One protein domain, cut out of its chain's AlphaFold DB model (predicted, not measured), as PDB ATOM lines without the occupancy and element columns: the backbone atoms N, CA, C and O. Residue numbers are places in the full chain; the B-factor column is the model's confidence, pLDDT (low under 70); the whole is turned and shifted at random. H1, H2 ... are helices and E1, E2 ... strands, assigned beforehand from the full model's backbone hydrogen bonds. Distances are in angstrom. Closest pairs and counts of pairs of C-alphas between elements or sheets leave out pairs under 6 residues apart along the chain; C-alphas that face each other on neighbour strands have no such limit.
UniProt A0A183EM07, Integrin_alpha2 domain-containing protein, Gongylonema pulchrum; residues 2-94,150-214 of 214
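This is residues 2 to 94 and 150 to 214 of the 214 residues of the protein "Integrin_alpha2 domain-containing protein" of Gongylonema pulchrum (UniProt A0A183EM07). Two sheets lie face to face as a sandwich, the five strands E1, E3, E4, E5 and E9 in one layer and the long pair E2 and E8 in the other; near the end of it where E2 ends and E8 begins, a small sheet of E6, E7 and E10 reaches off to the side, with E6 farthest from the middle. The 158 printed residues hold, along the chain, E1 to E5, H1, E6 to E9, H2 and E10: ten named strands and two named helices, mostly strand. The five-stranded sheet is branched and its neighbour pairs antiparallel, E2 and E8 are antiparallel, and the sheet in the order E6, E7, E10 is mixed. The whole is only just compact, close to loose, with a radius of gyration of the C-alphas of 18.1 A, and spans 50 by 42 by 28 A.

Residues 2 to 15 hold no named element. Find C-alpha 16 at (4.519, -38.889, -38.224); from there E1 runs 25.8 A to residue 24. E2, residues 31 to 44, covers 36.3 A. Next come E3, residues 55 to 57, E4, 62 to 66, E5, 72 to 76, and H1, 82 to 85. After the cut look for E6 at 151 to 154 and E7 at 160 to 166, 19.1 A long. E8, residues 173 to 185, covers 31.6 A and bends by 66 degrees at residue 182. E9, residues 190 to 199, covers 27.8 A; H2 is residues 201 to 204, and E10, 210 to 213, ends at C-alpha 213, (7.664, -45.494, -26.384).

Begin at E9, which has E1 on one side and E3 and E4 on the other side. Look for N 19 and O 195 at 3.0 A, N 56 and O 198 at 2.9 A, and N 64 and O 192 at 2.8 A. E4 and E5 form a hairpin, with N 63 and O 75 at 2.8 A. This strongly twisted sheet faces E2 and E8, the best planes 6 degrees apart; N 36 and O 180 are 2.9 A apart. In the small sheet, the hairpin E6 and E7 has N 153 and O 161 at 2.8 A, and parallel E7 and E10 have N 164 and O 210 at 3.0 A. The closest C-alphas of H1 and E3 are those of Trp 85 and Leu 57, 6.9 A; those of H2 and E10 are Phe 204 and Trp 211, 7.6 A. H1 and H2 are too short for an O i to N i+4 pair; in each, the one O i to N i+3 pair is within hydrogen-bond range.

The C-alphas of Glu 6 and Pro 28, the two farthest apart, are 53.7 A apart. Residues 95 to 149 are not printed, and C-alphas 94 and 150 stand 33.7 A apart across the cut. Of the links that are printed whole, none is long. The mean pLDDT of the printed part is 87.8; residues 205 to 214 are under 70.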
ATOM      1  N   LYS A   2      19.557 -35.207 -42.759       74.19
ATOM      2  CA  LYS A   2      19.884 -33.784 -42.558       74.19
ATOM      3  C   LYS A   2      20.290 -33.523 -41.104       74.19
ATOM      4  O   LYS A   2      19.775 -34.181 -40.197       74.19
ATOM      5  N   GLY A   3      21.214 -32.591 -40.885       77.00
ATOM      6  CA  GLY A   3      21.550 -32.123 -39.537       77.00
ATOM      7  C   GLY A   3      20.423 -31.278 -38.927       77.00
ATOM      8  O   GLY A   3      19.620 -30.712 -39.656       77.00
ATOM      9  N   GLU A   4      20.375 -31.143 -37.594       82.56
ATOM     10  CA  GLU A   4      19.341 -30.351 -36.885       82.56
ATOM     11  C   GLU A   4      19.248 -28.900 -37.395       82.56
ATOM     12  O   GLU A   4      18.158 -28.354 -37.500       82.56
ATOM     13  N   SER A   5      20.378 -28.292 -37.772       83.19
ATOM     14  CA  SER A   5      20.446 -26.928 -38.318       83.19
ATOM     15  C   SER A   5      20.016 -26.799 -39.783       83.19
ATOM     16  O   SER A   5      19.937 -25.686 -40.288       83.19
ATOM     17  N   GLU A   6      19.804 -27.916 -40.476       85.44
ATOM     18  CA  GLU A   6      19.430 -27.975 -41.897       85.44
ATOM     19  C   GLU A   6      17.968 -28.405 -42.091       85.44
ATOM     20  O   GLU A   6      17.508 -28.551 -43.223       85.44
ATOM     21  N   MET A   7      17.245 -28.665 -40.998       89.31
ATOM     22  CA  MET A   7      15.832 -29.033 -41.038       89.31
ATOM     23  C   MET A   7      14.984 -27.789 -41.279       89.31
ATOM     24  O   MET A   7      15.098 -26.804 -40.552       89.31
ATOM     25  N   GLU A   8      14.106 -27.853 -42.277       89.56
ATOM     26  CA  GLU A   8      13.167 -26.769 -42.580       89.56
ATOM     27  C   GLU A   8      11.714 -27.213 -42.417       89.56
ATOM     28  O   GLU A   8      10.868 -26.418 -41.998       89.56
ATOM     29  N   PHE A   9      11.425 -28.479 -42.726       92.00
ATOM     30  CA  PHE A   9      10.084 -29.054 -42.681       92.00
ATOM     31  C   PHE A   9      10.003 -30.180 -41.654       92.00
ATOM     32  O   PHE A   9      10.986 -30.868 -41.384       92.00
ATOM     33  N   ASP A  10       8.820 -30.418 -41.097       92.12
ATOM     34  CA  ASP A  10       8.613 -31.489 -40.117       92.12
ATOM     35  C   ASP A  10       8.921 -32.888 -40.676       92.12
ATOM     36  O   ASP A  10       9.432 -33.747 -39.956       92.12
ATOM     37  N   ILE A  11       8.685 -33.101 -41.974       91.94
ATOM     38  CA  ILE A  11       9.038 -34.343 -42.675       91.94
ATOM     39  C   ILE A  11      10.552 -34.613 -42.711       91.94
ATOM     40  O   ILE A  11      10.952 -35.770 -42.835       91.94
ATOM     41  N   ASP A  12      11.401 -33.586 -42.552       91.19
ATOM     42  CA  ASP A  12      12.860 -33.757 -42.492       91.19
ATOM     43  C   ASP A  12      13.297 -34.496 -41.211       91.19
ATOM     44  O   ASP A  12      14.367 -35.111 -41.188       91.19
ATOM     45  N   ILE A  13      12.480 -34.461 -40.146       91.75
ATOM     46  CA  ILE A  13      12.752 -35.157 -38.880       91.75
ATOM     47  C   ILE A  13      12.562 -36.669 -39.029       91.75
ATOM     48  O   ILE A  13      13.392 -37.447 -38.544       91.75
ATOM     49  N   GLY A  14      11.459 -37.087 -39.652       91.56
ATOM     50  CA  GLY A  14      11.084 -38.493 -39.776       91.56
ATOM     51  C   GLY A  14       9.574 -38.746 -39.875       91.56
ATOM     52  O   GLY A  14       8.806 -37.852 -40.243       91.56
ATOM     53  N   PRO A  15       9.113 -39.980 -39.606       92.81
ATOM     54  CA  PRO A  15       7.710 -40.343 -39.776       92.81
ATOM     55  C   PRO A  15       6.807 -39.669 -38.734       92.81
ATOM     56  O   PRO A  15       7.233 -39.392 -37.607       92.81
ATOM     57  N   LEU A  16       5.552 -39.409 -39.120       93.69
ATOM     58  CA  LEU A  16       4.519 -38.889 -38.224       93.69
ATOM     59  C   LEU A  16       4.122 -39.978 -37.225       93.69
ATOM     60  O   LEU A  16       3.862 -41.121 -37.597       93.69
ATOM     61  N   VAL A  17       4.039 -39.601 -35.956       94.50
ATOM     62  CA  VAL A  17       3.553 -40.431 -34.861       94.50
ATOM     63  C   VAL A  17       2.430 -39.678 -34.162       94.50
ATOM     64  O   VAL A  17       2.625 -38.570 -33.652       94.50
ATOM     65  N   VAL A  18       1.255 -40.303 -34.142       95.25
ATOM     66  CA  VAL A  18       0.044 -39.759 -33.531       95.25
ATOM     67  C   VAL A  18      -0.318 -40.598 -32.311       95.25
ATOM     68  O   VAL A  18      -0.662 -41.773 -32.446       95.25
ATOM     69  N   HIS A  19      -0.250 -40.008 -31.117       95.75
ATOM     70  CA  HIS A  19      -0.714 -40.654 -29.887       95.75
ATOM     71  C   HIS A  19      -2.101 -40.133 -29.519       95.75
ATOM     72  O   HIS A  19      -2.282 -38.940 -29.274       95.75
ATOM     73  N   LYS A  20      -3.079 -41.047 -29.469       96.19
ATOM     74  CA  LYS A  20      -4.465 -40.746 -29.097       96.19
ATOM     75  C   LYS A  20      -4.801 -41.356 -27.747       96.19
ATOM     76  O   LYS A  20      -4.714 -42.571 -27.578       96.19
ATOM     77  N   TYR A  21      -5.230 -40.518 -26.813       96.19
ATOM     78  CA  TYR A  21      -5.689 -40.938 -25.494       96.19
ATOM     79  C   TYR A  21      -7.192 -40.708 -25.382       96.19
ATOM     80  O   TYR A  21      -7.660 -39.586 -25.560       96.19
ATOM     81  N   THR A  22      -7.944 -41.761 -25.066       95.19
ATOM     82  CA  THR A  22      -9.394 -41.673 -24.863       95.19
ATOM     83  C   THR A  22      -9.711 -41.645 -23.375       95.19
ATOM     84  O   THR A  22      -9.340 -42.554 -22.634       95.19
ATOM     85  N   VAL A  23     -10.426 -40.609 -22.950       93.94
ATOM     86  CA  VAL A  23     -10.906 -40.414 -21.582       93.94
ATOM     87  C   VAL A  23     -12.414 -40.602 -21.593       93.94
ATOM     88  O   VAL A  23     -13.114 -39.865 -22.282       93.94
ATOM     89  N   THR A  24     -12.921 -41.572 -20.836       92.50
ATOM     90  CA  THR A  24     -14.349 -41.910 -20.836       92.50
ATOM     91  C   THR A  24     -14.898 -41.907 -19.422       92.50
ATOM     92  O   THR A  24     -14.357 -42.583 -18.544       92.50
ATOM     93  N   ASN A  25     -16.009 -41.205 -19.206       91.94
ATOM     94  CA  ASN A  25     -16.739 -41.286 -17.950       91.94
ATOM     95  C   ASN A  25     -17.733 -42.456 -17.995       91.94
ATOM     96  O   ASN A  25     -18.763 -42.387 -18.658       91.94
ATOM     97  N   LYS A  26     -17.424 -43.540 -17.276       92.00
ATOM     98  CA  LYS A  26     -18.313 -44.705 -17.098       92.00
ATOM     99  C   LYS A  26     -19.098 -44.690 -15.786       92.00
ATOM    100  O   LYS A  26     -19.720 -45.688 -15.428       92.00
ATOM    101  N   GLY A  27     -19.035 -43.586 -15.046       89.06
ATOM    102  CA  GLY A  27     -19.820 -43.392 -13.839       89.06
ATOM    103  C   GLY A  27     -21.276 -43.040 -14.155       89.06
ATOM    104  O   GLY A  27     -21.567 -42.531 -15.233       89.06
ATOM    105  N   PRO A  28     -22.198 -43.253 -13.202       92.25
ATOM    106  CA  PRO A  28     -23.605 -42.885 -13.364       92.25
ATOM    107  C   PRO A  28     -23.858 -41.367 -13.298       92.25
ATOM    108  O   PRO A  28     -24.988 -40.936 -13.495       92.25
ATOM    109  N   TRP A  29     -22.833 -40.566 -12.991       92.88
ATOM    110  CA  TRP A  29     -22.926 -39.118 -12.802       92.88
ATOM    111  C   TRP A  29     -21.843 -38.390 -13.593       92.88
ATOM    112  O   TRP A  29     -20.739 -38.911 -13.773       92.88
ATOM    113  N   SER A  30     -22.150 -37.168 -14.026       91.38
ATOM    114  CA  SER A  30     -21.182 -36.287 -14.674       91.38
ATOM    115  C   SER A  30     -20.104 -35.823 -13.685       91.38
ATOM    116  O   SER A  30     -20.362 -35.662 -12.489       91.38
ATOM    117  N   VAL A  31     -18.889 -35.599 -14.186       92.88
ATOM    118  CA  VAL A  31     -17.723 -35.191 -13.387       92.88
ATOM    119  C   VAL A  31     -17.234 -33.822 -13.846       92.88
ATOM    120  O   VAL A  31     -17.137 -33.565 -15.041       92.88
ATOM    121  N   SER A  32     -16.897 -32.948 -12.898       93.25
ATOM    122  CA  SER A  32     -16.338 -31.617 -13.165       93.25
ATOM    123  C   SER A  32     -14.851 -31.529 -12.818       93.25
ATOM    124  O   SER A  32     -14.400 -32.222 -11.904       93.25
ATOM    125  N   ASN A  33     -14.125 -30.603 -13.452       92.62
ATOM    126  CA  ASN A  33     -12.712 -30.297 -13.174       92.62
ATOM    127  C   ASN A  33     -11.776 -31.510 -13.309       92.62
ATOM    128  O   ASN A  33     -10.883 -31.727 -12.482       92.62
ATOM    129  N   VAL A  34     -11.971 -32.319 -14.349       93.31
ATOM    130  CA  VAL A  34     -11.074 -33.445 -14.624       93.31
ATOM    131  C   VAL A  34      -9.781 -32.897 -15.214       93.31
ATOM    132  O   VAL A  34      -9.792 -32.055 -16.106       93.31
ATOM    133  N   THR A  35      -8.648 -33.374 -14.713       95.88
ATOM    134  CA  THR A  35      -7.333 -33.015 -15.243       95.88
ATOM    135  C   THR A  35      -6.603 -34.281 -15.644       95.88
ATOM    136  O   THR A  35      -6.460 -35.200 -14.841       95.88
ATOM    137  N   VAL A  36      -6.138 -34.316 -16.888       96.50
ATOM    138  CA  VAL A  36      -5.308 -35.397 -17.413       96.50
ATOM    139  C   VAL A  36      -3.903 -34.866 -17.617       96.50
ATOM    140  O   VAL A  36      -3.711 -33.833 -18.254       96.50
ATOM    141  N   GLN A  37      -2.928 -35.574 -17.057       97.25
ATOM    142  CA  GLN A  37      -1.512 -35.264 -17.197       97.25
ATOM    143  C   GLN A  37      -0.832 -36.376 -17.982       97.25
ATOM    144  O   GLN A  37      -0.969 -37.552 -17.646       97.25
ATOM    145  N   VAL A  38      -0.113 -35.991 -19.032       97.06
ATOM    146  CA  VAL A  38       0.656 -36.900 -19.882       97.06
ATOM    147  C   VAL A  38       2.111 -36.467 -19.835       97.06
ATOM    148  O   VAL A  38       2.438 -35.343 -20.215       97.06
ATOM    149  N   ASP A  39       2.985 -37.361 -19.383       97.44
ATOM    150  CA  ASP A  39       4.427 -37.145 -19.449       97.44
ATOM    151  C   ASP A  39       4.930 -37.546 -20.835       97.44
ATOM    152  O   ASP A  39       4.855 -38.707 -21.231       97.44
ATOM    153  N   TRP A  40       5.429 -36.569 -21.589       97.06
ATOM    154  CA  TRP A  40       5.814 -36.752 -22.982       97.06
ATOM    155  C   TRP A  40       7.324 -37.010 -23.132       97.06
ATOM    156  O   TRP A  40       8.121 -36.135 -22.772       97.06
ATOM    157  N   PRO A  41       7.759 -38.163 -23.683       95.62
ATOM    158  CA  PRO A  41       9.175 -38.519 -23.796       95.62
ATOM    159  C   PRO A  41       9.844 -37.859 -25.013       95.62
ATOM    160  O   PRO A  41      10.013 -38.461 -26.074       95.62
ATOM    161  N   TYR A  42      10.268 -36.605 -24.856       94.75
ATOM    162  CA  TYR A  42      10.828 -35.806 -25.955       94.75
ATOM    163  C   TYR A  42      12.302 -36.097 -26.260       94.75
ATOM    164  O   TYR A  42      12.771 -35.866 -27.376       94.75
ATOM    165  N   GLN A  43      13.054 -36.614 -25.284       92.94
ATOM    166  CA  GLN A  43      14.465 -36.956 -25.447       92.94
ATOM    167  C   GLN A  43      14.806 -38.287 -24.793       92.94
ATOM    168  O   GLN A  43      14.294 -38.657 -23.741       92.94
ATOM    169  N   VAL A  44      15.764 -38.974 -25.394       90.25
ATOM    170  CA  VAL A  44      16.390 -40.167 -24.840       90.25
ATOM    171  C   VAL A  44      17.237 -39.773 -23.622       90.25
ATOM    172  O   VAL A  44      17.961 -38.768 -23.660       90.25
ATOM    173  N   ALA A  45      17.161 -40.549 -22.534       86.69
ATOM    174  CA  ALA A  45      17.970 -40.294 -21.344       86.69
ATOM    175  C   ALA A  45      19.466 -40.236 -21.692       86.69
ATOM    176  O   ALA A  45      19.989 -41.022 -22.484       86.69
ATOM    177  N   SER A  46      20.159 -39.259 -21.112       82.56
ATOM    178  CA  SER A  46      21.554 -38.961 -21.419       82.56
ATOM    179  C   SER A  46      22.230 -38.323 -20.214       82.56
ATOM    180  O   SER A  46      21.606 -37.565 -19.475       82.56
ATOM    181  N   VAL A  47      23.528 -38.593 -20.068       77.25
ATOM    182  CA  VAL A  47      24.416 -37.914 -19.108       77.25
ATOM    183  C   VAL A  47      24.590 -36.432 -19.408       77.25
ATOM    184  O   VAL A  47      24.956 -35.656 -18.532       77.25
ATOM    185  N   PHE A  48      24.375 -36.047 -20.664       79.56
ATOM    186  CA  PHE A  48      24.524 -34.677 -21.118       79.56
ATOM    187  C   PHE A  48      23.238 -33.890 -20.864       79.56
ATOM    188  O   PHE A  48      22.132 -34.437 -20.928       79.56
ATOM    189  N   ALA A  49      23.383 -32.583 -20.623       75.50
ATOM    190  CA  ALA A  49      22.259 -31.676 -20.394       75.50
ATOM    191  C   ALA A  49      21.224 -31.739 -21.531       75.50
ATOM    192  O   ALA A  49      20.030 -31.831 -21.258       75.50
ATOM    193  N   LYS A  50      21.677 -31.835 -22.789       79.69
ATOM    194  CA  LYS A  50      20.840 -32.172 -23.951       79.69
ATOM    195  C   LYS A  50      20.995 -33.650 -24.315       79.69
ATOM    196  O   LYS A  50      22.111 -34.148 -24.460       79.69
ATOM    197  N   GLY A  51      19.871 -34.362 -24.377       82.56
ATOM    198  CA  GLY A  51      19.810 -35.731 -24.890       82.56
ATOM    199  C   GLY A  51      19.681 -35.755 -26.411       82.56
ATOM    200  O   GLY A  51      19.619 -34.707 -27.048       82.56
ATOM    201  N   LYS A  52      19.620 -36.957 -26.989       88.44
ATOM    202  CA  LYS A  52      19.172 -37.116 -28.377       88.44
ATOM    203  C   LYS A  52      17.650 -37.005 -28.423       88.44
ATOM    204  O   LYS A  52      16.987 -37.524 -27.524       88.44
ATOM    205  N   TRP A  53      17.115 -36.352 -29.445       91.81
ATOM    206  CA  TRP A  53      15.675 -36.242 -29.670       91.81
ATOM    207  C   TRP A  53      15.016 -37.620 -29.787       91.81
ATOM    208  O   TRP A  53      15.595 -38.538 -30.366       91.81
ATOM    209  N   ALA A  54      13.828 -37.758 -29.207       93.38
ATOM    210  CA  ALA A  54      12.985 -38.941 -29.304       93.38
ATOM    211  C   ALA A  54      11.725 -38.605 -30.117       93.38
ATOM    212  O   ALA A  54      11.755 -38.682 -31.346       93.38
ATOM    213  N   LEU A  55      10.655 -38.182 -29.436       95.44
ATOM    214  CA  LEU A  55       9.415 -37.717 -30.055       95.44
ATOM    215  C   LEU A  55       9.380 -36.188 -30.099       95.44
ATOM    216  O   LEU A  55       9.277 -35.525 -29.066       95.44
ATOM    217  N   TYR A  56       9.447 -35.632 -31.305       95.62
ATOM    218  CA  TYR A  56       9.412 -34.193 -31.536       95.62
ATOM    219  C   TYR A  56       7.968 -33.709 -31.669       95.62
ATOM    220  O   TYR A  56       7.300 -34.026 -32.651       95.62
ATOM    221  N   LEU A  57       7.471 -32.971 -30.676       96.62
ATOM    222  CA  LEU A  57       6.093 -32.485 -30.653       96.62
ATOM    223  C   LEU A  57       5.916 -31.316 -31.638       96.62
ATOM    224  O   LEU A  57       6.640 -30.323 -31.560       96.62
ATOM    225  N   LEU A  58       4.959 -31.439 -32.561       95.19
ATOM    226  CA  LEU A  58       4.756 -30.470 -33.647       95.19
ATOM    227  C   LEU A  58       3.864 -29.300 -33.241       95.19
ATOM    228  O   LEU A  58       4.132 -28.154 -33.588       95.19
ATOM    229  N   GLU A  59       2.793 -29.601 -32.516       94.94
ATOM    230  CA  GLU A  59       1.722 -28.661 -32.198       94.94
ATOM    231  C   GLU A  59       1.261 -28.862 -30.749       94.94
ATOM    232  O   GLU A  59       1.484 -29.938 -30.178       94.94
ATOM    233  N   PRO A  60       0.609 -27.856 -30.131       95.81
ATOM    234  CA  PRO A  60      -0.065 -28.055 -28.856       95.81
ATOM    235  C   PRO A  60      -1.072 -29.211 -28.971       95.81
ATOM    236  O   PRO A  60      -1.918 -29.177 -29.869       95.81
ATOM    237  N   PRO A  61      -1.020 -30.218 -28.081       97.19
ATOM    238  CA  PRO A  61      -1.967 -31.322 -28.110       97.19
ATOM    239  C   PRO A  61      -3.397 -30.810 -27.990       97.19
ATOM    240  O   PRO A  61      -3.677 -29.879 -27.224       97.19
ATOM    241  N   THR A  62      -4.300 -31.408 -28.758       96.31
ATOM    242  CA  THR A  62      -5.703 -30.991 -28.802       96.31
ATOM    243  C   THR A  62      -6.571 -32.010 -28.093       96.31
ATOM    244  O   THR A  62      -6.294 -33.202 -28.105       96.31
ATOM    245  N   MET A  63      -7.626 -31.536 -27.455       95.00
ATOM    246  CA  MET A  63      -8.578 -32.327 -26.702       95.00
ATOM    247  C   MET A  63      -9.961 -32.068 -27.280       95.00
ATOM    248  O   MET A  63     -10.424 -30.930 -27.297       95.00
ATOM    249  N   GLN A  64     -10.601 -33.124 -27.764       93.88
ATOM    250  CA  GLN A  64     -11.919 -33.075 -28.381       93.88
ATOM    251  C   GLN A  64     -12.919 -33.766 -27.465       93.88
ATOM    252  O   GLN A  64     -12.814 -34.972 -27.237       93.88
ATOM    253  N   VAL A  65     -13.885 -33.015 -26.944       90.00
ATOM    254  CA  VAL A  65     -14.987 -33.545 -26.135       90.00
ATOM    255  C   VAL A  65     -16.220 -33.630 -27.022       90.00
ATOM    256  O   VAL A  65     -16.601 -32.643 -27.649       90.00
ATOM    257  N   THR A  66     -16.829 -34.814 -27.100       85.62
ATOM    258  CA  THR A  66     -18.119 -34.980 -27.784       85.62
ATOM    259  C   THR A  66     -19.227 -34.919 -26.744       85.62
ATOM    260  O   THR A  66     -19.314 -35.798 -25.886       85.62
ATOM    261  N   ASN A  67     -20.047 -33.873 -26.809       73.62
ATOM    262  CA  ASN A  67     -21.184 -33.689 -25.910       73.62
ATOM    263  C   ASN A  67     -22.406 -34.490 -26.394       73.62
ATOM    264  O   ASN A  67     -22.439 -34.992 -27.519       73.62
ATOM    265  N   MET A  68     -23.445 -34.582 -25.556       72.00
ATOM    266  CA  MET A  68     -24.694 -35.293 -25.886       72.00
ATOM    267  C   MET A  68     -25.440 -34.720 -27.101       72.00
ATOM    268  O   MET A  68     -26.200 -35.433 -27.749       72.00
ATOM    269  N   ASP A  69     -25.243 -33.440 -27.415       79.50
ATOM    270  CA  ASP A  69     -25.827 -32.765 -28.580       79.50
ATOM    271  C   ASP A  69     -25.016 -32.991 -29.873       79.50
ATOM    272  O   ASP A  69     -25.259 -32.334 -30.886       79.50
ATOM    273  N   ASN A  70     -24.042 -33.909 -29.844       78.56
ATOM    274  CA  ASN A  70     -23.048 -34.150 -30.888       78.56
ATOM    275  C   ASN A  70     -22.185 -32.922 -31.240       78.56
ATOM    276  O   ASN A  70     -21.461 -32.954 -32.243       78.56
ATOM    277  N   SER A  71     -22.209 -31.854 -30.434       81.75
ATOM    278  CA  SER A  71     -21.232 -30.777 -30.562       81.75
ATOM    279  C   SER A  71     -19.848 -31.292 -30.171       81.75
ATOM    280  O   SER A  71     -19.683 -32.101 -29.251       81.75
ATOM    281  N   LYS A  72     -18.840 -30.836 -30.915       85.12
ATOM    282  CA  LYS A  72     -17.434 -31.113 -30.635       85.12
ATOM    283  C   LYS A  72     -16.807 -29.850 -30.074       85.12
ATOM    284  O   LYS A  72     -16.597 -28.893 -30.818       85.12
ATOM    285  N   ASP A  73     -16.521 -29.858 -28.780       88.12
ATOM    286  CA  ASP A  73     -15.709 -28.815 -28.158       88.12
ATOM    287  C   ASP A  73     -14.235 -29.202 -28.306       88.12
ATOM    288  O   ASP A  73     -13.835 -30.302 -27.915       88.12
ATOM    289  N   VAL A  74     -13.440 -28.324 -28.918       91.94
ATOM    290  CA  VAL A  74     -12.010 -28.552 -29.149       91.94
ATOM    291  C   VAL A  74     -11.219 -27.537 -28.344       91.94
ATOM    292  O   VAL A  74     -11.295 -26.334 -28.588       91.94
ATOM    293  N   LYS A  75     -10.423 -28.034 -27.400       92.62
ATOM    294  CA  LYS A  75      -9.558 -27.232 -26.532       92.62
ATOM    295  C   LYS A  75      -8.110 -27.669 -26.678       92.62
ATOM    296  O   LYS A  75      -7.825 -28.823 -26.986       92.62
ATOM    297  N   GLN A  76      -7.182 -26.747 -26.459       95.81
ATOM    298  CA  GLN A  76      -5.755 -27.064 -26.423       95.81
ATOM    299  C   GLN A  76      -5.328 -27.420 -25.001       95.81
ATOM    300  O   GLN A  76      -5.768 -26.798 -24.033       95.81
ATOM    301  N   CYS A  77      -4.449 -28.408 -24.882       96.88
ATOM    302  CA  CYS A  77      -3.776 -28.714 -23.630       96.88
ATOM    303  C   CYS A  77      -2.645 -27.712 -23.365       96.88
ATOM    304  O   CYS A  77      -2.099 -27.096 -24.281       96.88
ATOM    305  N   VAL A  78      -2.268 -27.565 -22.097       96.56
ATOM    306  CA  VAL A  78      -1.287 -26.577 -21.639       96.56
ATOM    307  C   VAL A  78      -0.003 -27.232 -21.134       96.56
ATOM    308  O   VAL A  78       0.014 -28.380 -20.688       96.56
ATOM    309  N   MET A  79       1.089 -26.474 -21.198       95.50
ATOM    310  CA  MET A  79       2.427 -26.854 -20.741       95.50
ATOM    311  C   MET A  79       3.072 -25.668 -20.028       95.50
ATOM    312  O   MET A  79       2.745 -24.520 -20.319       95.50
ATOM    313  N   ALA A  80       4.024 -25.932 -19.132       93.31
ATOM    314  CA  ALA A  80       4.709 -24.872 -18.390       93.31
ATOM    315  C   ALA A  80       5.544 -23.940 -19.293       93.31
ATOM    316  O   ALA A  80       5.598 -22.741 -19.046       93.31
ATOM    317  N   LEU A  81       6.190 -24.488 -20.332       92.75
ATOM    318  CA  LEU A  81       7.083 -23.754 -21.241       92.75
ATOM    319  C   LEU A  81       6.827 -24.171 -22.703       92.75
ATOM    320  O   LEU A  81       7.653 -24.853 -23.304       92.75
ATOM    321  N   PRO A  82       5.678 -23.805 -23.299       91.19
ATOM    322  CA  PRO A  82       5.283 -24.304 -24.619       91.19
ATOM    323  C   PRO A  82       6.307 -23.977 -25.717       91.19
ATOM    324  O   PRO A  82       6.551 -24.815 -26.574       91.19
ATOM    325  N   HIS A  83       6.970 -22.819 -25.655       90.25
ATOM    326  CA  HIS A  83       8.006 -22.432 -26.624       90.25
ATOM    327  C   HIS A  83       9.275 -23.297 -26.578       90.25
ATOM    328  O   HIS A  83      10.018 -23.328 -27.554       90.25
ATOM    329  N   GLU A  84       9.546 -23.981 -25.464       91.69
ATOM    330  CA  GLU A  84      10.691 -24.895 -25.360       91.69
ATOM    331  C   GLU A  84      10.348 -26.304 -25.859       91.69
ATOM    332  O   GLU A  84      11.229 -27.033 -26.319       91.69
ATOM    333  N   TRP A  85       9.072 -26.688 -25.765       93.81
ATOM    334  CA  TRP A  85       8.619 -28.065 -25.973       93.81
ATOM    335  C   TRP A  85       7.932 -28.300 -27.313       93.81
ATOM    336  O   TRP A  85       8.016 -29.401 -27.855       93.81
ATOM    337  N   ILE A  86       7.253 -27.284 -27.841       95.25
ATOM    338  CA  ILE A  86       6.466 -27.375 -29.066       95.25
ATOM    339  C   ILE A  86       7.266 -26.756 -30.195       95.25
ATOM    340  O   ILE A  86       7.569 -25.565 -30.160       95.25
ATOM    341  N   ASN A  87       7.580 -27.576 -31.193       95.12
ATOM    342  CA  ASN A  87       8.296 -27.176 -32.394       95.12
ATOM    343  C   ASN A  87       9.436 -26.150 -32.147       95.12
ATOM    344  O   ASN A  87       9.445 -25.086 -32.772       95.12
ATOM    345  N   PRO A  88      10.399 -26.424 -31.241       94.31
ATOM    346  CA  PRO A  88      11.442 -25.459 -30.881       94.31
ATOM    347  C   PRO A  88      12.362 -25.079 -32.053       94.31
ATOM    348  O   PRO A  88      12.966 -24.008 -32.029       94.31
ATOM    349  N   LEU A  89      12.459 -25.925 -33.087       93.31
ATOM    350  CA  LEU A  89      13.202 -25.640 -34.323       93.31
ATOM    351  C   LEU A  89      12.400 -24.800 -35.326       93.31
ATOM    352  O   LEU A  89      12.930 -24.443 -36.371       93.31
ATOM    353  N   GLN A  90      11.141 -24.470 -35.010       93.00
ATOM    354  CA  GLN A  90      10.253 -23.647 -35.836       93.00
ATOM    355  C   GLN A  90      10.101 -24.182 -37.266       93.00
ATOM    356  O   GLN A  90      10.078 -23.427 -38.239       93.00
ATOM    357  N   LEU A  91       9.991 -25.505 -37.385       92.81
ATOM    358  CA  LEU A  91       9.832 -26.172 -38.669       92.81
ATOM    359  C   LEU A  91       8.479 -25.842 -39.287       92.81
ATOM    360  O   LEU A  91       7.471 -25.697 -38.587       92.81
ATOM    361  N   LYS A  92       8.451 -25.790 -40.616       92.44
ATOM    362  CA  LYS A  92       7.223 -25.683 -41.400       92.44
ATOM    363  C   LYS A  92       6.503 -27.029 -41.372       92.44
ATOM    364  O   LYS A  92       7.082 -28.050 -41.736       92.44
ATOM    365  N   LEU A  93       5.250 -27.023 -40.934       89.69
ATOM    366  CA  LEU A  93       4.438 -28.232 -40.848       89.69
ATOM    367  C   LEU A  93       3.802 -28.524 -42.208       89.69
ATOM    368  O   LEU A  93       3.049 -27.699 -42.725       89.69
ATOM    369  N   TYR A  94       4.076 -29.699 -42.770       81.62
ATOM    370  CA  TYR A  94       3.334 -30.219 -43.909       81.62
ATOM    371  C   TYR A  94       1.984 -30.734 -43.395       81.62
ATOM    372  O   TYR A  94       1.869 -31.850 -42.886       81.62
ATOM    373  N   SER A 150      19.502 -52.049 -23.413       77.44
ATOM    374  CA  SER A 150      18.600 -52.856 -24.195       77.44
ATOM    375  C   SER A 150      18.186 -54.112 -23.427       77.44
ATOM    376  O   SER A 150      18.924 -54.638 -22.589       77.44
ATOM    377  N   THR A 151      16.983 -54.595 -23.717       77.75
ATOM    378  CA  THR A 151      16.429 -55.842 -23.192       77.75
ATOM    379  C   THR A 151      16.155 -56.771 -24.362       77.75
ATOM    380  O   THR A 151      15.507 -56.372 -25.324       77.75
ATOM    381  N   LYS A 152      16.636 -58.014 -24.289       80.12
ATOM    382  CA  LYS A 152      16.306 -59.035 -25.286       80.12
ATOM    383  C   LYS A 152      14.927 -59.602 -24.989       80.12
ATOM    384  O   LYS A 152      14.699 -60.100 -23.887       80.12
ATOM    385  N   ILE A 153      14.030 -59.535 -25.960       83.44
ATOM    386  CA  ILE A 153      12.732 -60.195 -25.906       83.44
ATOM    387  C   ILE A 153      12.658 -61.262 -26.989       83.44
ATOM    388  O   ILE A 153      13.247 -61.119 -28.055       83.44
ATOM    389  N   LYS A 154      11.927 -62.338 -26.711       81.44
ATOM    390  CA  LYS A 154      11.638 -63.363 -27.708       81.44
ATOM    391  C   LYS A 154      10.286 -63.061 -28.335       81.44
ATOM    392  O   LYS A 154       9.270 -63.065 -27.639       81.44
ATOM    393  N   GLU A 155      10.280 -62.760 -29.624       80.12
ATOM    394  CA  GLU A 155       9.057 -62.490 -30.366       80.12
ATOM    395  C   GLU A 155       8.231 -63.765 -30.574       80.12
ATOM    396  O   GLU A 155       8.701 -64.891 -30.395       80.12
ATOM    397  N   LYS A 156       6.969 -63.597 -30.990       79.88
ATOM    398  CA  LYS A 156       6.068 -64.722 -31.297       79.88
ATOM    399  C   LYS A 156       6.599 -65.604 -32.437       79.88
ATOM    400  O   LYS A 156       6.252 -66.778 -32.495       79.88
ATOM    401  N   SER A 157       7.442 -65.044 -33.307       80.31
ATOM    402  CA  SER A 157       8.177 -65.732 -34.378       80.31
ATOM    403  C   SER A 157       9.295 -66.650 -33.859       80.31
ATOM    404  O   SER A 157       9.802 -67.480 -34.608       80.31
ATOM    405  N   GLY A 158       9.677 -66.527 -32.582       79.50
ATOM    406  CA  GLY A 158      10.810 -67.230 -31.983       79.50
ATOM    407  C   GLY A 158      12.147 -66.494 -32.109       79.50
ATOM    408  O   GLY A 158      13.127 -66.966 -31.531       79.50
ATOM    409  N   GLU A 159      12.180 -65.354 -32.803       81.69
ATOM    410  CA  GLU A 159      13.349 -64.484 -32.944       81.69
ATOM    411  C   GLU A 159      13.642 -63.724 -31.642       81.69
ATOM    412  O   GLU A 159      12.726 -63.275 -30.951       81.69
ATOM    413  N   GLU A 160      14.922 -63.598 -31.281       80.31
ATOM    414  CA  GLU A 160      15.347 -62.750 -30.166       80.31
ATOM    415  C   GLU A 160      15.652 -61.345 -30.677       80.31
ATOM    416  O   GLU A 160      16.653 -61.130 -31.359       80.31
ATOM    417  N   VAL A 161      14.812 -60.383 -30.301       82.31
ATOM    418  CA  VAL A 161      14.961 -58.980 -30.680       82.31
ATOM    419  C   VAL A 161      15.414 -58.169 -29.480       82.31
ATOM    420  O   VAL A 161      14.924 -58.317 -28.359       82.31
ATOM    421  N   GLU A 162      16.384 -57.298 -29.714       80.12
ATOM    422  CA  GLU A 162      16.923 -56.408 -28.706       80.12
ATOM    423  C   GLU A 162      16.174 -55.065 -28.732       80.12
ATOM    424  O   GLU A 162      16.210 -54.327 -29.719       80.12
ATOM    425  N   ILE A 163      15.461 -54.765 -27.641       80.56
ATOM    426  CA  ILE A 163      14.565 -53.611 -27.529       80.56
ATOM    427  C   ILE A 163      15.086 -52.609 -26.522       80.56
ATOM    428  O   ILE A 163      15.498 -52.959 -25.415       80.56
ATOM    429  N   VAL A 164      14.983 -51.335 -26.878       82.94
ATOM    430  CA  VAL A 164      15.200 -50.238 -25.948       82.94
ATOM    431  C   VAL A 164      13.870 -49.554 -25.639       82.94
ATOM    432  O   VAL A 164      13.169 -49.074 -26.530       82.94
ATOM    433  N   LYS A 165      13.524 -49.502 -24.348       84.88
ATOM    434  CA  LYS A 165      12.319 -48.827 -23.859       84.88
ATOM    435  C   LYS A 165      12.631 -47.375 -23.515       84.88
ATOM    436  O   LYS A 165      13.486 -47.112 -22.669       84.88
ATOM    437  N   VAL A 166      11.922 -46.442 -24.143       88.81
ATOM    438  CA  VAL A 166      12.028 -44.999 -23.882       88.81
ATOM    439  C   VAL A 166      10.784 -44.580 -23.108       88.81
ATOM    440  O   VAL A 166       9.699 -44.506 -23.675       88.81
ATOM    441  N   SER A 167      10.929 -44.372 -21.798       89.88
ATOM    442  CA  SER A 167       9.805 -44.118 -20.899       89.88
ATOM    443  C   SER A 167      10.145 -43.130 -19.786       89.88
ATOM    444  O   SER A 167      11.238 -43.159 -19.205       89.88
ATOM    445  N   CYS A 168       9.173 -42.275 -19.467       92.81
ATOM    446  CA  CYS A 168       9.260 -41.299 -18.382       92.81
ATOM    447  C   CYS A 168       9.298 -41.978 -17.006       92.81
ATOM    448  O   CYS A 168      10.131 -41.635 -16.167       92.81
ATOM    449  N   ALA A 169       8.460 -43.000 -16.799       92.19
ATOM    450  CA  ALA A 169       8.359 -43.716 -15.525       92.19
ATOM    451  C   ALA A 169       9.648 -44.479 -15.176       92.19
ATOM    452  O   ALA A 169      10.097 -44.477 -14.029       92.19
ATOM    453  N   GLU A 170      10.282 -45.090 -16.179       88.81
ATOM    454  CA  GLU A 170      11.532 -45.846 -16.015       88.81
ATOM    455  C   GLU A 170      12.786 -44.964 -16.057       88.81
ATOM    456  O   GLU A 170      13.903 -45.464 -15.918       88.81
ATOM    457  N   LYS A 171      12.621 -43.643 -16.222       89.62
ATOM    458  CA  LYS A 171      13.714 -42.661 -16.326       89.62
ATOM    459  C   LYS A 171      14.687 -42.955 -17.476       89.62
ATOM    460  O   LYS A 171      15.850 -42.553 -17.434       89.62
ATOM    461  N   THR A 172      14.210 -43.636 -18.516       89.19
ATOM    462  CA  THR A 172      14.948 -43.866 -19.768       89.19
ATOM    463  C   THR A 172      14.653 -42.789 -20.817       89.19
ATOM    464  O   THR A 172      15.293 -42.755 -21.870       89.19
ATOM    465  N   ALA A 173      13.752 -41.857 -20.501       92.81
ATOM    466  CA  ALA A 173      13.474 -40.646 -21.259       92.81
ATOM    467  C   ALA A 173      13.601 -39.389 -20.383       92.81
ATOM    468  O   ALA A 173      13.419 -39.432 -19.165       92.81
ATOM    469  N   LYS A 174      13.885 -38.254 -21.021       92.88
ATOM    470  CA  LYS A 174      13.608 -36.925 -20.470       92.88
ATOM    471  C   LYS A 174      12.225 -36.509 -20.941       92.88
ATOM    472  O   LYS A 174      11.912 -36.665 -22.123       92.88
ATOM    473  N   CYS A 175      11.435 -35.975 -20.018       95.06
ATOM    474  CA  CYS A 175      10.027 -35.703 -20.257       95.06
ATOM    475  C   CYS A 175       9.619 -34.312 -19.793       95.06
ATOM    476  O   CYS A 175      10.240 -33.743 -18.894       95.06
ATOM    477  N   PHE A 176       8.564 -33.797 -20.412       95.81
ATOM    478  CA  PHE A 176       7.793 -32.664 -19.918       95.81
ATOM    479  C   PHE A 176       6.333 -33.091 -19.779       95.81
ATOM    480  O   PHE A 176       5.881 -34.003 -20.471       95.81
ATOM    481  N   THR A 177       5.596 -32.433 -18.892       97.38
ATOM    482  CA  THR A 177       4.198 -32.775 -18.626       97.38
ATOM    483  C   THR A 177       3.270 -31.878 -19.437       97.38
ATOM    484  O   THR A 177       3.354 -30.648 -19.375       97.38
ATOM    485  N   VAL A 178       2.353 -32.504 -20.168       97.88
ATOM    486  CA  VAL A 178       1.217 -31.855 -20.822       97.88
ATOM    487  C   VAL A 178      -0.011 -32.036 -19.946       97.88
ATOM    488  O   VAL A 178      -0.299 -33.145 -19.505       97.88
ATOM    489  N   THR A 179      -0.734 -30.949 -19.694       97.75
ATOM    490  CA  THR A 179      -1.934 -30.957 -18.857       97.75
ATOM    491  C   THR A 179      -3.156 -30.576 -19.685       97.75
ATOM    492  O   THR A 179      -3.206 -29.497 -20.271       97.75
ATOM    493  N   CYS A 180      -4.151 -31.455 -19.731       97.06
ATOM    494  CA  CYS A 180      -5.428 -31.236 -20.401       97.06
ATOM    495  C   CYS A 180      -6.526 -31.094 -19.341       97.06
ATOM    496  O   CYS A 180      -6.698 -31.986 -18.503       97.06
ATOM    497  N   HIS A 181      -7.250 -29.976 -19.364       95.62
ATOM    498  CA  HIS A 181      -8.297 -29.665 -18.392       95.62
ATOM    499  C   HIS A 181      -9.682 -29.797 -19.024       95.62
ATOM    500  O   HIS A 181      -9.964 -29.165 -20.040       95.62
ATOM    501  N   PHE A 182     -10.547 -30.584 -18.388       92.62
ATOM    502  CA  PHE A 182     -11.949 -30.745 -18.748       92.62
ATOM    503  C   PHE A 182     -12.817 -30.070 -17.689       92.62
ATOM    504  O   PHE A 182     -12.801 -30.463 -16.518       92.62
ATOM    505  N   ASP A 183     -13.616 -29.093 -18.107       90.31
ATOM    506  CA  ASP A 183     -14.557 -28.419 -17.208       90.31
ATOM    507  C   ASP A 183     -15.643 -29.394 -16.738       90.31
ATOM    508  O   ASP A 183     -15.968 -29.454 -15.550       90.31
ATOM    509  N   PHE A 184     -16.155 -30.199 -17.672       88.50
ATOM    510  CA  PHE A 184     -17.222 -31.159 -17.438       88.50
ATOM    511  C   PHE A 184     -17.106 -32.372 -18.367       88.50
ATOM    512  O   PHE A 184     -16.741 -32.241 -19.535       88.50
ATOM    513  N   LEU A 185     -17.420 -33.551 -17.838       90.25
ATOM    514  CA  LEU A 185     -17.459 -34.827 -18.545       90.25
ATOM    515  C   LEU A 185     -18.769 -35.528 -18.186       90.25
ATOM    516  O   LEU A 185     -18.935 -36.029 -17.069       90.25
ATOM    517  N   ASP A 186     -19.703 -35.527 -19.133       89.31
ATOM    518  CA  ASP A 186     -21.031 -36.112 -18.967       89.31
ATOM    519  C   ASP A 186     -21.018 -37.631 -18.787       89.31
ATOM    520  O   ASP A 186     -20.008 -38.299 -19.019       89.31
ATOM    521  N   VAL A 187     -22.150 -38.184 -18.350       89.56
ATOM    522  CA  VAL A 187     -22.357 -39.637 -18.275       89.56
ATOM    523  C   VAL A 187     -22.173 -40.248 -19.660       89.56
ATOM    524  O   VAL A 187     -22.765 -39.782 -20.630       89.56
ATOM    525  N   ASP A 188     -21.332 -41.279 -19.752       86.38
ATOM    526  CA  ASP A 188     -20.966 -41.962 -20.997       86.38
ATOM    527  C   ASP A 188     -20.300 -41.084 -22.070       86.38
ATOM    528  O   ASP A 188     -20.005 -41.572 -23.167       86.38
ATOM    529  N   ALA A 189     -19.966 -39.830 -21.750       86.19
ATOM    530  CA  ALA A 189     -19.188 -38.986 -22.637       86.19
ATOM    531  C   ALA A 189     -17.750 -39.506 -22.754       86.19
ATOM    532  O   ALA A 189     -17.147 -40.017 -21.800       86.19
ATOM    533  N   ALA A 190     -17.196 -39.340 -23.953       89.50
ATOM    534  CA  ALA A 190     -15.815 -39.650 -24.260       89.50
ATOM    535  C   ALA A 190     -15.134 -38.422 -24.853       89.50
ATOM    536  O   ALA A 190     -15.708 -37.681 -25.656       89.50
ATOM    537  N   ALA A 191     -13.879 -38.244 -24.471       92.94
ATOM    538  CA  ALA A 191     -13.015 -37.240 -25.039       92.94
ATOM    539  C   ALA A 191     -11.732 -37.869 -25.566       92.94
ATOM    540  O   ALA A 191     -11.240 -38.856 -25.020       92.94
ATOM    541  N   VAL A 192     -11.198 -37.289 -26.634       95.50
ATOM    542  CA  VAL A 192      -9.984 -37.765 -27.295       95.50
ATOM    543  C   VAL A 192      -8.937 -36.670 -27.241       95.50
ATOM    544  O   VAL A 192      -9.183 -35.555 -27.693       95.50
ATOM    545  N   ILE A 193      -7.773 -36.997 -26.692       97.00
ATOM    546  CA  ILE A 193      -6.598 -36.133 -26.694       97.00
ATOM    547  C   ILE A 193      -5.658 -36.620 -27.794       97.00
ATOM    548  O   ILE A 193      -5.305 -37.799 -27.815       97.00
ATOM    549  N   ASP A 194      -5.261 -35.723 -28.687       96.56
ATOM    550  CA  ASP A 194      -4.423 -35.993 -29.850       96.56
ATOM    551  C   ASP A 194      -3.070 -35.278 -29.721       96.56
ATOM    552  O   ASP A 194      -3.003 -34.051 -29.587       96.56
ATOM    553  N   PHE A 195      -1.994 -36.066 -29.754       97.31
ATOM    554  CA  PHE A 195      -0.612 -35.608 -29.791       97.31
ATOM    555  C   PHE A 195      -0.009 -35.927 -31.157       97.31
ATOM    556  O   PHE A 195       0.210 -37.095 -31.488       97.31
ATOM    557  N   ARG A 196       0.343 -34.882 -31.912       96.00
ATOM    558  CA  ARG A 196       1.033 -34.999 -33.201       96.00
ATOM    559  C   ARG A 196       2.524 -34.749 -33.032       96.00
ATOM    560  O   ARG A 196       2.946 -33.684 -32.579       96.00
ATOM    561  N   SER A 197       3.327 -35.733 -33.412       96.19
ATOM    562  CA  SER A 197       4.779 -35.683 -33.263       96.19
ATOM    563  C   SER A 197       5.505 -36.339 -34.430       96.19
ATOM    564  O   SER A 197       4.905 -37.086 -35.195       96.19
ATOM    565  N   ARG A 198       6.805 -36.087 -34.565       94.62
ATOM    566  CA  ARG A 198       7.686 -36.802 -35.495       94.62
ATOM    567  C   ARG A 198       8.660 -37.673 -34.711       94.62
ATOM    568  O   ARG A 198       9.215 -37.234 -33.699       94.62
ATOM    569  N   LEU A 199       8.888 -38.894 -35.184       93.69
ATOM    570  CA  LEU A 199       9.956 -39.745 -34.668       93.69
ATOM    571  C   LEU A 199      11.296 -39.279 -35.242       93.69
ATOM    572  O   LEU A 199      11.442 -39.166 -36.456       93.69
ATOM    573  N   TRP A 200      12.287 -39.033 -34.386       91.12
ATOM    574  CA  TRP A 200      13.568 -38.485 -34.829       91.12
ATOM    575  C   TRP A 200      14.475 -39.527 -35.505       91.12
ATOM    576  O   TRP A 200      15.169 -40.297 -34.831       91.12
ATOM    577  N   ASN A 201      14.545 -39.519 -36.839       87.25
ATOM    578  CA  ASN A 201      15.279 -40.529 -37.609       87.25
ATOM    579  C   ASN A 201      16.758 -40.646 -37.213       87.25
ATOM    580  O   ASN A 201      17.250 -41.757 -37.030       87.25
ATOM    581  N   ALA A 202      17.460 -39.530 -36.985       83.44
ATOM    582  CA  ALA A 202      18.887 -39.561 -36.628       83.44
ATOM    583  C   ALA A 202      19.182 -40.212 -35.258       83.44
ATOM    584  O   ALA A 202      20.337 -40.466 -34.910       83.44
ATOM    585  N   THR A 203      18.151 -40.477 -34.451       79.88
ATOM    586  CA  THR A 203      18.289 -41.210 -33.190       79.88
ATOM    587  C   THR A 203      18.063 -42.706 -33.388       79.88
ATOM    588  O   THR A 203      18.733 -43.493 -32.719       79.88
ATOM    589  N   PHE A 204      17.157 -43.092 -34.292       74.62
ATOM    590  CA  PHE A 204      16.587 -44.442 -34.341       74.62
ATOM    591  C   PHE A 204      16.898 -45.238 -35.613       74.62
ATOM    592  O   PHE A 204      16.768 -46.455 -35.587       74.62
ATOM    593  N   VAL A 205      17.340 -44.597 -36.698       66.31
ATOM    594  CA  VAL A 205      17.630 -45.280 -37.973       66.31
ATOM    595  C   VAL A 205      19.066 -45.831 -38.026       66.31
ATOM    596  O   VAL A 205      19.312 -46.834 -38.685       66.31
ATOM    597  N   ASP A 206      20.000 -45.263 -37.256       52.50
ATOM    598  CA  ASP A 206      21.418 -45.687 -37.227       52.50
ATOM    599  C   ASP A 206      21.744 -46.734 -36.139       52.50
ATOM    600  O   ASP A 206      22.906 -46.974 -35.798       52.50
ATOM    601  N   VAL A 207      20.727 -47.344 -35.531       52.84
ATOM    602  CA  VAL A 207      20.879 -48.260 -34.394       52.84
ATOM    603  C   VAL A 207      20.072 -49.526 -34.645       52.84
ATOM    604  O   VAL A 207      18.863 -49.458 -34.820       52.84
ATOM    605  N   ALA A 208      20.737 -50.685 -34.632       51.44
ATOM    606  CA  ALA A 208      20.125 -52.011 -34.779       51.44
ATOM    607  C   ALA A 208      19.309 -52.418 -33.529       51.44
ATOM    608  O   ALA A 208      19.539 -53.468 -32.937       51.44
ATOM    609  N   PHE A 209      18.403 -51.549 -33.085       51.84
ATOM    610  CA  PHE A 209      17.489 -51.771 -31.972       51.84
ATOM    611  C   PHE A 209      16.065 -51.466 -32.419       51.84
ATOM    612  O   PHE A 209      15.835 -50.531 -33.185       51.84
ATOM    613  N   SER A 210      15.111 -52.219 -31.877       59.06
ATOM    614  CA  SER A 210      13.696 -51.857 -31.940       59.06
ATOM    615  C   SER A 210      13.341 -50.961 -30.743       59.06
ATOM    616  O   SER A 210      13.860 -51.145 -29.636       59.06
ATOM    617  N   TRP A 211      12.497 -49.952 -30.966       57.31
ATOM    618  CA  TRP A 211      12.213 -48.886 -30.000       57.31
ATOM    619  C   TRP A 211      10.733 -48.854 -29.658       57.31
ATOM    620  O   TRP A 211       9.889 -48.797 -30.550       57.31
ATOM    621  N   ILE A 212      10.420 -48.862 -28.361       66.12
ATOM    622  CA  ILE A 212       9.041 -48.733 -27.884       66.12
ATOM    623  C   ILE A 212       8.944 -47.556 -26.914       66.12
ATOM    624  O   ILE A 212       9.731 -47.450 -25.965       66.12
ATOM    625  N   PHE A 213       7.960 -46.693 -27.162       68.94
ATOM    626  CA  PHE A 213       7.664 -45.494 -26.384       68.94
ATOM    627  C   PHE A 213       6.449 -45.747 -25.490       68.94
ATOM    628  O   PHE A 213       5.438 -46.263 -25.965       68.94
ATOM    629  N   TYR A 214       6.574 -45.411 -24.204       56.03
ATOM    630  CA  TYR A 214       5.518 -45.544 -23.194       56.03
ATOM    631  C   TYR A 214       5.484 -44.338 -22.267       56.03
ATOM    632  O   TYR A 214       6.565 -44.000 -21.714       56.03
TER     633      TYR A 214